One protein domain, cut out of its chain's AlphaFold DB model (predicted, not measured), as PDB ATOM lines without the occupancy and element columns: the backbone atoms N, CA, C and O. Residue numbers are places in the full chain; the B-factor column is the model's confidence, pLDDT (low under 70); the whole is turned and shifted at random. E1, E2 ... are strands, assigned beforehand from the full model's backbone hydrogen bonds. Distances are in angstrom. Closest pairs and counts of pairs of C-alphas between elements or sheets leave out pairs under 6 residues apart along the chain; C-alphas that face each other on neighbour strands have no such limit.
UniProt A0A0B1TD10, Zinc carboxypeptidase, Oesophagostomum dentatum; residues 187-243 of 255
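Overview. This is residues 187 to 243 of the 255 residues of the protein "Zinc carboxypeptidase" of Oesophagostomum dentatum (UniProt A0A0B1TD10). A domain of little regular structure: a small two-stranded hairpin, E1 and E2, makes one end, and the long looped stretch of residues 205 to 243 makes the other. The printed part has 57 residues, with no named helix and two strands, E1 then E2, antiparallel. The class is all strand, though the named elements hold only 8 of the 57 residues. The whole is compact, with a radius of gyration of the C-alphas of 11.6 A, and elongated, spanning 35 by 23 by 15 A.

Along the chain. E1, residues 192 to 195, begins with C-alpha 192 at (12.346, -14.461, -18.854) and is 10.3 A long from first to last C-alpha. E2, residues 201 to 204, measures 10.0 A and ends with C-alpha 204 at (14.605, -14.609, -13.821).

Arrangement. E1 and E2 form a hairpin with a tight link of 5 residues. Their directions are 150 degrees apart. C-alphas 193 and 203 face each other at 3.9 A. N 192 and O 204, at 2.9 A, and N 204 and O 192, at 3.0 A, are within hydrogen-bond range.

Size, cuts and confidence. The C-alphas farthest apart, those of Trp 198 and Arg 243, are 36.0 A apart. The printed part has no cut. Its mean pLDDT is 92.5, and no printed residue is under 70.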
ATOM      1  N   ASN A 187      21.273 -23.756 -13.488       97.56
ATOM      2  CA  ASN A 187      21.905 -23.585 -14.804       97.56
ATOM      3  C   ASN A 187      21.728 -22.140 -15.322       97.56
ATOM      4  O   ASN A 187      21.304 -21.241 -14.581       97.56
ATOM      5  N   ARG A 188      22.082 -21.902 -16.589       96.94
ATOM      6  CA  ARG A 188      22.033 -20.580 -17.234       96.94
ATOM      7  C   ARG A 188      20.975 -20.463 -18.333       96.94
ATOM      8  O   ARG A 188      21.095 -19.610 -19.207       96.94
ATOM      9  N   SER A 189      19.895 -21.244 -18.254       93.81
ATOM     10  CA  SER A 189      18.793 -21.111 -19.211       93.81
ATOM     11  C   SER A 189      18.188 -19.704 -19.236       93.81
ATOM     12  O   SER A 189      18.187 -18.976 -18.232       93.81
ATOM     13  N   ALA A 190      17.690 -19.321 -20.414       91.94
ATOM     14  CA  ALA A 190      17.354 -17.944 -20.756       91.94
ATOM     15  C   ALA A 190      16.492 -17.219 -19.705       91.94
ATOM     16  O   ALA A 190      15.510 -17.743 -19.159       91.94
ATOM     17  N   MET A 191      16.847 -15.956 -19.466       91.56
ATOM     18  CA  MET A 191      16.117 -15.070 -18.568       91.56
ATOM     19  C   MET A 191      14.771 -14.691 -19.187       91.56
ATOM     20  O   MET A 191      14.722 -14.170 -20.298       91.56
ATOM     21  N   LEU A 192      13.676 -14.931 -18.463       90.69
ATOM     22  CA  LEU A 192      12.346 -14.461 -18.854       90.69
ATOM     23  C   LEU A 192      11.829 -13.442 -17.847       90.69
ATOM     24  O   LEU A 192      11.899 -13.661 -16.634       90.69
ATOM     25  N   CYS A 193      11.280 -12.354 -18.374       91.31
ATOM     26  CA  CYS A 193      10.671 -11.274 -17.617       91.31
ATOM     27  C   CYS A 193       9.158 -11.473 -17.530       91.31
ATOM     28  O   CYS A 193       8.486 -11.689 -18.539       91.31
ATOM     29  N   LYS A 194       8.614 -11.415 -16.314       86.88
ATOM     30  CA  LYS A 194       7.173 -11.455 -16.054       86.88
ATOM     31  C   LYS A 194       6.806 -10.320 -15.108       86.88
ATOM     32  O   LYS A 194       7.522 -10.063 -14.143       86.88
ATOM     33  N   LYS A 195       5.674  -9.662 -15.364       87.38
ATOM     34  CA  LYS A 195       5.090  -8.723 -14.402       87.38
ATOM     35  C   LYS A 195       4.489  -9.489 -13.228       87.38
ATOM     36  O   LYS A 195       3.741 -10.448 -13.432       87.38
ATOM     37  N   ASP A 196       4.836  -9.088 -12.015       82.38
ATOM     38  CA  ASP A 196       4.200  -9.606 -10.811       82.38
ATOM     39  C   ASP A 196       2.788  -9.019 -10.624       82.38
ATOM     40  O   ASP A 196       2.318  -8.196 -11.414       82.38
ATOM     41  N   GLN A 197       2.090  -9.448  -9.570       84.19
ATOM     42  CA  GLN A 197       0.732  -8.985  -9.259       84.19
ATOM     43  C   GLN A 197       0.631  -7.478  -8.946       84.19
ATOM     44  O   GLN A 197      -0.471  -6.944  -8.879       84.19
ATOM     45  N   TRP A 198       1.765  -6.788  -8.783       87.06
ATOM     46  CA  TRP A 198       1.859  -5.342  -8.568       87.06
ATOM     47  C   TRP A 198       2.436  -4.612  -9.791       87.06
ATOM     48  O   TRP A 198       2.932  -3.494  -9.668       87.06
ATOM     49  N   PHE A 199       2.382  -5.238 -10.972       86.00
ATOM     50  CA  PHE A 199       2.870  -4.705 -12.248       86.00
ATOM     51  C   PHE A 199       4.375  -4.405 -12.301       86.00
ATOM     52  O   PHE A 199       4.828  -3.730 -13.230       86.00
ATOM     53  N   ARG A 200       5.169  -4.937 -11.366       86.69
ATOM     54  CA  ARG A 200       6.630  -4.801 -11.394       86.69
ATOM     55  C   ARG A 200       7.219  -5.883 -12.280       86.69
ATOM     56  O   ARG A 200       6.840  -7.048 -12.181       86.69
ATOM     57  N   GLU A 201       8.149  -5.506 -13.144       89.75
ATOM     58  CA  GLU A 201       8.846  -6.463 -13.996       89.75
ATOM     59  C   GLU A 201       9.889  -7.241 -13.189       89.75
ATOM     60  O   GLU A 201      10.758  -6.659 -12.538       89.75
ATOM     61  N   ARG A 202       9.791  -8.572 -13.218       89.19
ATOM     62  CA  ARG A 202      10.740  -9.483 -12.579       89.19
ATOM     63  C   ARG A 202      11.305 -10.429 -13.628       89.19
ATOM     64  O   ARG A 202      10.574 -11.229 -14.211       89.19
ATOM     65  N   CYS A 203      12.606 -10.330 -13.855       91.56
ATOM     66  CA  CYS A 203      13.341 -11.132 -14.823       91.56
ATOM     67  C   CYS A 203      14.142 -12.210 -14.094       91.56
ATOM     68  O   CYS A 203      14.913 -11.901 -13.187       91.56
ATOM     69  N   CYS A 204      13.953 -13.473 -14.471       93.06
ATOM     70  CA  CYS A 204      14.605 -14.609 -13.821       93.06
ATOM     71  C   CYS A 204      15.029 -15.645 -14.857       93.06
ATOM     72  O   CYS A 204      14.272 -15.949 -15.778       93.06
ATOM     73  N   GLY A 205      16.242 -16.170 -14.705       93.44
ATOM     74  CA  GLY A 205      16.807 -17.226 -15.545       93.44
ATOM     75  C   GLY A 205      17.207 -18.440 -14.717       93.44
ATOM     76  O   GLY A 205      17.214 -18.384 -13.480       93.44
ATOM     77  N   GLY A 206      17.537 -19.520 -15.413       96.81
ATOM     78  CA  GLY A 206      18.011 -20.766 -14.831       96.81
ATOM     79  C   GLY A 206      16.923 -21.653 -14.221       96.81
ATOM     80  O   GLY A 206      15.909 -21.187 -13.687       96.81
ATOM     81  N   VAL A 207      17.203 -22.946 -14.231       97.62
ATOM     82  CA  VAL A 207      16.447 -24.054 -13.645       97.62
ATOM     83  C   VAL A 207      17.342 -24.794 -12.654       97.62
ATOM     84  O   VAL A 207      18.556 -24.905 -12.845       97.62
ATOM     85  N   ASP A 208      16.755 -25.262 -11.554       97.81
ATOM     86  CA  ASP A 208      17.437 -26.181 -10.648       97.81
ATOM     87  C   ASP A 208      17.508 -27.556 -11.324       97.81
ATOM     88  O   ASP A 208      16.502 -28.262 -11.428       97.81
ATOM     89  N   LEU A 209      18.697 -27.921 -11.812       96.25
ATOM     90  CA  LEU A 209      18.919 -29.177 -12.534       96.25
ATOM     91  C   LEU A 209      18.533 -30.398 -11.691       96.25
ATOM     92  O   LEU A 209      17.952 -31.343 -12.216       96.25
ATOM     93  N   ASN A 210      18.719 -30.342 -10.367       96.00
ATOM     94  CA  ASN A 210      18.330 -31.425  -9.462       96.00
ATOM     95  C   ASN A 210      16.833 -31.397  -9.081       96.00
ATOM     96  O   ASN A 210      16.406 -32.012  -8.101       96.00
ATOM     97  N   ARG A 211      16.024 -30.632  -9.815       96.56
ATOM     98  CA  ARG A 211      14.552 -30.673  -9.818       96.56
ATOM     99  C   ARG A 211      13.990 -30.902 -11.220       96.56
ATOM    100  O   ARG A 211      12.779 -30.835 -11.395       96.56
ATOM    101  N   ASN A 212      14.856 -31.147 -12.207       95.62
ATOM    102  CA  ASN A 212      14.471 -31.267 -13.608       95.62
ATOM    103  C   ASN A 212      14.437 -32.718 -14.111       95.62
ATOM    104  O   ASN A 212      14.032 -32.939 -15.242       95.62
ATOM    105  N   PHE A 213      14.811 -33.708 -13.300       92.75
ATOM    106  CA  PHE A 213      14.693 -35.127 -13.658       92.75
ATOM    107  C   PHE A 213      13.232 -35.610 -13.639       92.75
ATOM    108  O   PHE A 213      12.426 -35.101 -12.858       92.75
ATOM    109  N   ASP A 214      12.905 -36.616 -14.460       91.56
ATOM    110  CA  ASP A 214      11.580 -37.267 -14.496       91.56
ATOM    111  C   ASP A 214      11.391 -38.279 -13.357       91.56
ATOM    112  O   ASP A 214      11.186 -39.474 -13.553       91.56
ATOM    113  N   TRP A 215      11.534 -37.799 -12.128       86.81
ATOM    114  CA  TRP A 215      11.307 -38.584 -10.923       86.81
ATOM    115  C   TRP A 215      10.486 -37.754  -9.951       86.81
ATOM    116  O   TRP A 215      11.014 -36.830  -9.328       86.81
ATOM    117  N   PHE A 216       9.184 -38.052  -9.864       89.00
ATOM    118  CA  PHE A 216       8.219 -37.258  -9.088       89.00
ATOM    119  C   PHE A 216       8.325 -35.752  -9.425       89.00
ATOM    120  O   PHE A 216       8.350 -34.879  -8.551       89.00
ATOM    121  N   TRP A 217       8.465 -35.440 -10.722       93.69
ATOM    122  CA  TRP A 217       8.715 -34.079 -11.195       93.69
ATOM    123  C   TRP A 217       7.555 -33.142 -10.847       93.69
ATOM    124  O   TRP A 217       6.388 -33.437 -11.100       93.69
ATOM    125  N   GLY A 218       7.884 -31.969 -10.307       92.44
ATOM    126  CA  GLY A 218       6.895 -30.950  -9.962       92.44
ATOM    127  C   GLY A 218       6.069 -31.234  -8.713       92.44
ATOM    128  O   GLY A 218       5.105 -30.515  -8.445       92.44
ATOM    129  N   GLU A 219       6.450 -32.246  -7.937       92.75
ATOM    130  CA  GLU A 219       5.860 -32.514  -6.633       92.75
ATOM    131  C   GLU A 219       6.482 -31.644  -5.524       92.75
ATOM    132  O   GLU A 219       7.199 -30.659  -5.755       92.75
ATOM    133  N   THR A 220       6.177 -32.001  -4.275       91.81
ATOM    134  CA  THR A 220       6.657 -31.320  -3.073       91.81
ATOM    135  C   THR A 220       8.185 -31.230  -3.057       91.81
ATOM    136  O   THR A 220       8.890 -32.196  -3.328       91.81
ATOM    137  N   GLY A 221       8.712 -30.059  -2.691       92.50
ATOM    138  CA  GLY A 221      10.159 -29.808  -2.647       92.50
ATOM    139  C   GLY A 221      10.731 -29.187  -3.925       92.50
ATOM    140  O   GLY A 221      11.947 -29.001  -4.014       92.50
ATOM    141  N   SER A 222       9.869 -28.824  -4.876       95.75
ATOM    142  CA  SER A 222      10.183 -28.045  -6.075       95.75
ATOM    143  C   SER A 222       9.321 -26.771  -6.150       95.75
ATOM    144  O   SER A 222       8.504 -26.507  -5.264       95.75
ATOM    145  N   SER A 223       9.539 -25.920  -7.152       96.12
ATOM    146  CA  SER A 223       8.736 -24.713  -7.356       96.12
ATOM    147  C   SER A 223       8.454 -24.463  -8.831       96.12
ATOM    148  O   SER A 223       9.330 -24.623  -9.679       96.12
ATOM    149  N   SER A 224       7.252 -23.965  -9.115       94.44
ATOM    150  CA  SER A 224       6.861 -23.438 -10.423       94.44
ATOM    151  C   SER A 224       7.172 -21.942 -10.596       94.44
ATOM    152  O   SER A 224       7.065 -21.423 -11.710       94.44
ATOM    153  N   ASP A 225       7.597 -21.230  -9.538       93.62
ATOM    154  CA  ASP A 225       8.111 -19.859  -9.668       93.62
ATOM    155  C   ASP A 225       9.521 -19.901 -10.263       93.62
ATOM    156  O   ASP A 225      10.466 -20.366  -9.628       93.62
ATOM    157  N   ARG A 226       9.677 -19.346 -11.468       93.12
ATOM    158  CA  ARG A 226      10.954 -19.229 -12.192       93.12
ATOM    159  C   ARG A 226      12.060 -18.563 -11.381       93.12
ATOM    160  O   ARG A 226      13.244 -18.844 -11.567       93.12
ATOM    161  N   CYS A 227      11.678 -17.644 -10.510       92.62
ATOM    162  CA  CYS A 227      12.612 -16.905  -9.683       92.62
ATOM    163  C   CYS A 227      12.998 -17.633  -8.397       92.62
ATOM    164  O   CYS A 227      13.798 -17.112  -7.623       92.62
ATOM    165  N   SER A 228      12.415 -18.804  -8.149       95.12
ATOM    166  CA  SER A 228      12.825 -19.678  -7.065       95.12
ATOM    167  C   SER A 228      14.189 -20.299  -7.361       95.12
ATOM    168  O   SER A 228      14.514 -20.637  -8.504       95.12
ATOM    169  N   GLU A 229      14.970 -20.498  -6.301       95.81
ATOM    170  CA  GLU A 229      16.226 -21.257  -6.339       95.81
ATOM    171  C   GLU A 229      15.998 -22.745  -6.635       95.81
ATOM    172  O   GLU A 229      16.923 -23.417  -7.075       95.81
ATOM    173  N   ILE A 230      14.773 -23.237  -6.412       97.00
ATOM    174  CA  ILE A 230      14.339 -24.624  -6.649       97.00
ATOM    175  C   ILE A 230      13.332 -24.717  -7.808       97.00
ATOM    176  O   ILE A 230      12.443 -25.570  -7.803       97.00
ATOM    177  N   TYR A 231      13.413 -23.793  -8.771       97.25
ATOM    178  CA  TYR A 231      12.550 -23.813  -9.951       97.25
ATOM    179  C   TYR A 231      12.779 -25.086 -10.775       97.25
ATOM    180  O   TYR A 231      13.899 -25.339 -11.210       97.25
ATOM    181  N   GLN A 232      11.713 -25.848 -11.015       96.56
ATOM    182  CA  GLN A 232      11.758 -27.197 -11.605       96.56
ATOM    183  C   GLN A 232      11.924 -27.246 -13.133       96.56
ATOM    184  O   GLN A 232      12.114 -28.321 -13.700       96.56
ATOM    185  N   GLY A 233      11.815 -26.107 -13.816       95.94
ATOM    186  CA  GLY A 233      11.778 -26.050 -15.279       95.94
ATOM    187  C   GLY A 233      10.363 -26.134 -15.852       95.94
ATOM    188  O   GLY A 233       9.372 -26.079 -15.126       95.94
ATOM    189  N   LYS A 234      10.258 -26.186 -17.186       94.69
ATOM    190  CA  LYS A 234       8.957 -26.208 -17.895       94.69
ATOM    191  C   LYS A 234       8.335 -27.606 -17.973       94.69
ATOM    192  O   LYS A 234       7.140 -27.720 -18.212       94.69
ATOM    193  N   GLY A 235       9.157 -28.630 -17.809       95.00
ATOM    194  CA  GLY A 235       8.814 -30.044 -17.854       95.00
ATOM    195  C   GLY A 235      10.012 -30.859 -17.364       95.00
ATOM    196  O   GLY A 235      11.099 -30.279 -17.216       95.00
ATOM    197  N   PRO A 236       9.838 -32.167 -17.127       93.06
ATOM    198  CA  PRO A 236      10.970 -33.048 -16.898       93.06
ATOM    199  C   PRO A 236      11.908 -33.004 -18.109       93.06
ATOM    200  O   PRO A 236      11.467 -32.886 -19.255       93.06
ATOM    201  N   PHE A 237      13.207 -33.047 -17.839       92.69
ATOM    202  CA  PHE A 237      14.280 -32.977 -18.820       92.69
ATOM    203  C   PHE A 237      14.169 -31.772 -19.774       92.69
ATOM    204  O   PHE A 237      14.531 -31.847 -20.951       92.69
ATOM    205  N   SER A 238      13.648 -30.636 -19.295       94.06
ATOM    206  CA  SER A 238      13.595 -29.416 -20.108       94.06
ATOM    207  C   SER A 238      14.983 -28.842 -20.393       94.06
ATOM    208  O   SER A 238      15.187 -28.259 -21.461       94.06
ATOM    209  N   GLU A 239      15.929 -29.036 -19.475       94.31
ATOM    210  CA  GLU A 239      17.280 -28.494 -19.575       94.31
ATOM    211  C   GLU A 239      18.223 -29.461 -20.295       94.31
ATOM    212  O   GLU A 239      18.174 -30.676 -20.090       94.31
ATOM    213  N   ALA A 240      19.114 -28.928 -21.134       90.06
ATOM    214  CA  ALA A 240      20.063 -29.746 -21.887       90.06
ATOM    215  C   ALA A 240      20.989 -30.550 -20.961       90.06
ATOM    216  O   ALA A 240      21.274 -31.715 -21.234       90.06
ATOM    217  N   GLU A 241      21.360 -29.964 -19.823       92.19
ATOM    218  CA  GLU A 241      22.183 -30.584 -18.785       92.19
ATOM    219  C   GLU A 241      21.445 -31.661 -17.969       92.19
ATOM    220  O   GLU A 241      22.047 -32.280 -17.102       92.19
ATOM    221  N   ALA A 242      20.154 -31.896 -18.215       88.81
ATOM    222  CA  ALA A 242      19.403 -33.004 -17.618       88.81
ATOM    223  C   ALA A 242      19.044 -34.100 -18.644       88.81
ATOM    224  O   ALA A 242      18.649 -35.199 -18.263       88.81
ATOM    225  N   ARG A 243      19.173 -33.821 -19.951       83.12
ATOM    226  CA  ARG A 243      18.674 -34.675 -21.047       83.12
ATOM    227  C   ARG A 243      19.594 -35.808 -21.490       83.12
ATOM    228  O   ARG A 243      19.189 -36.581 -22.350       83.12
TER     229      ARG A 243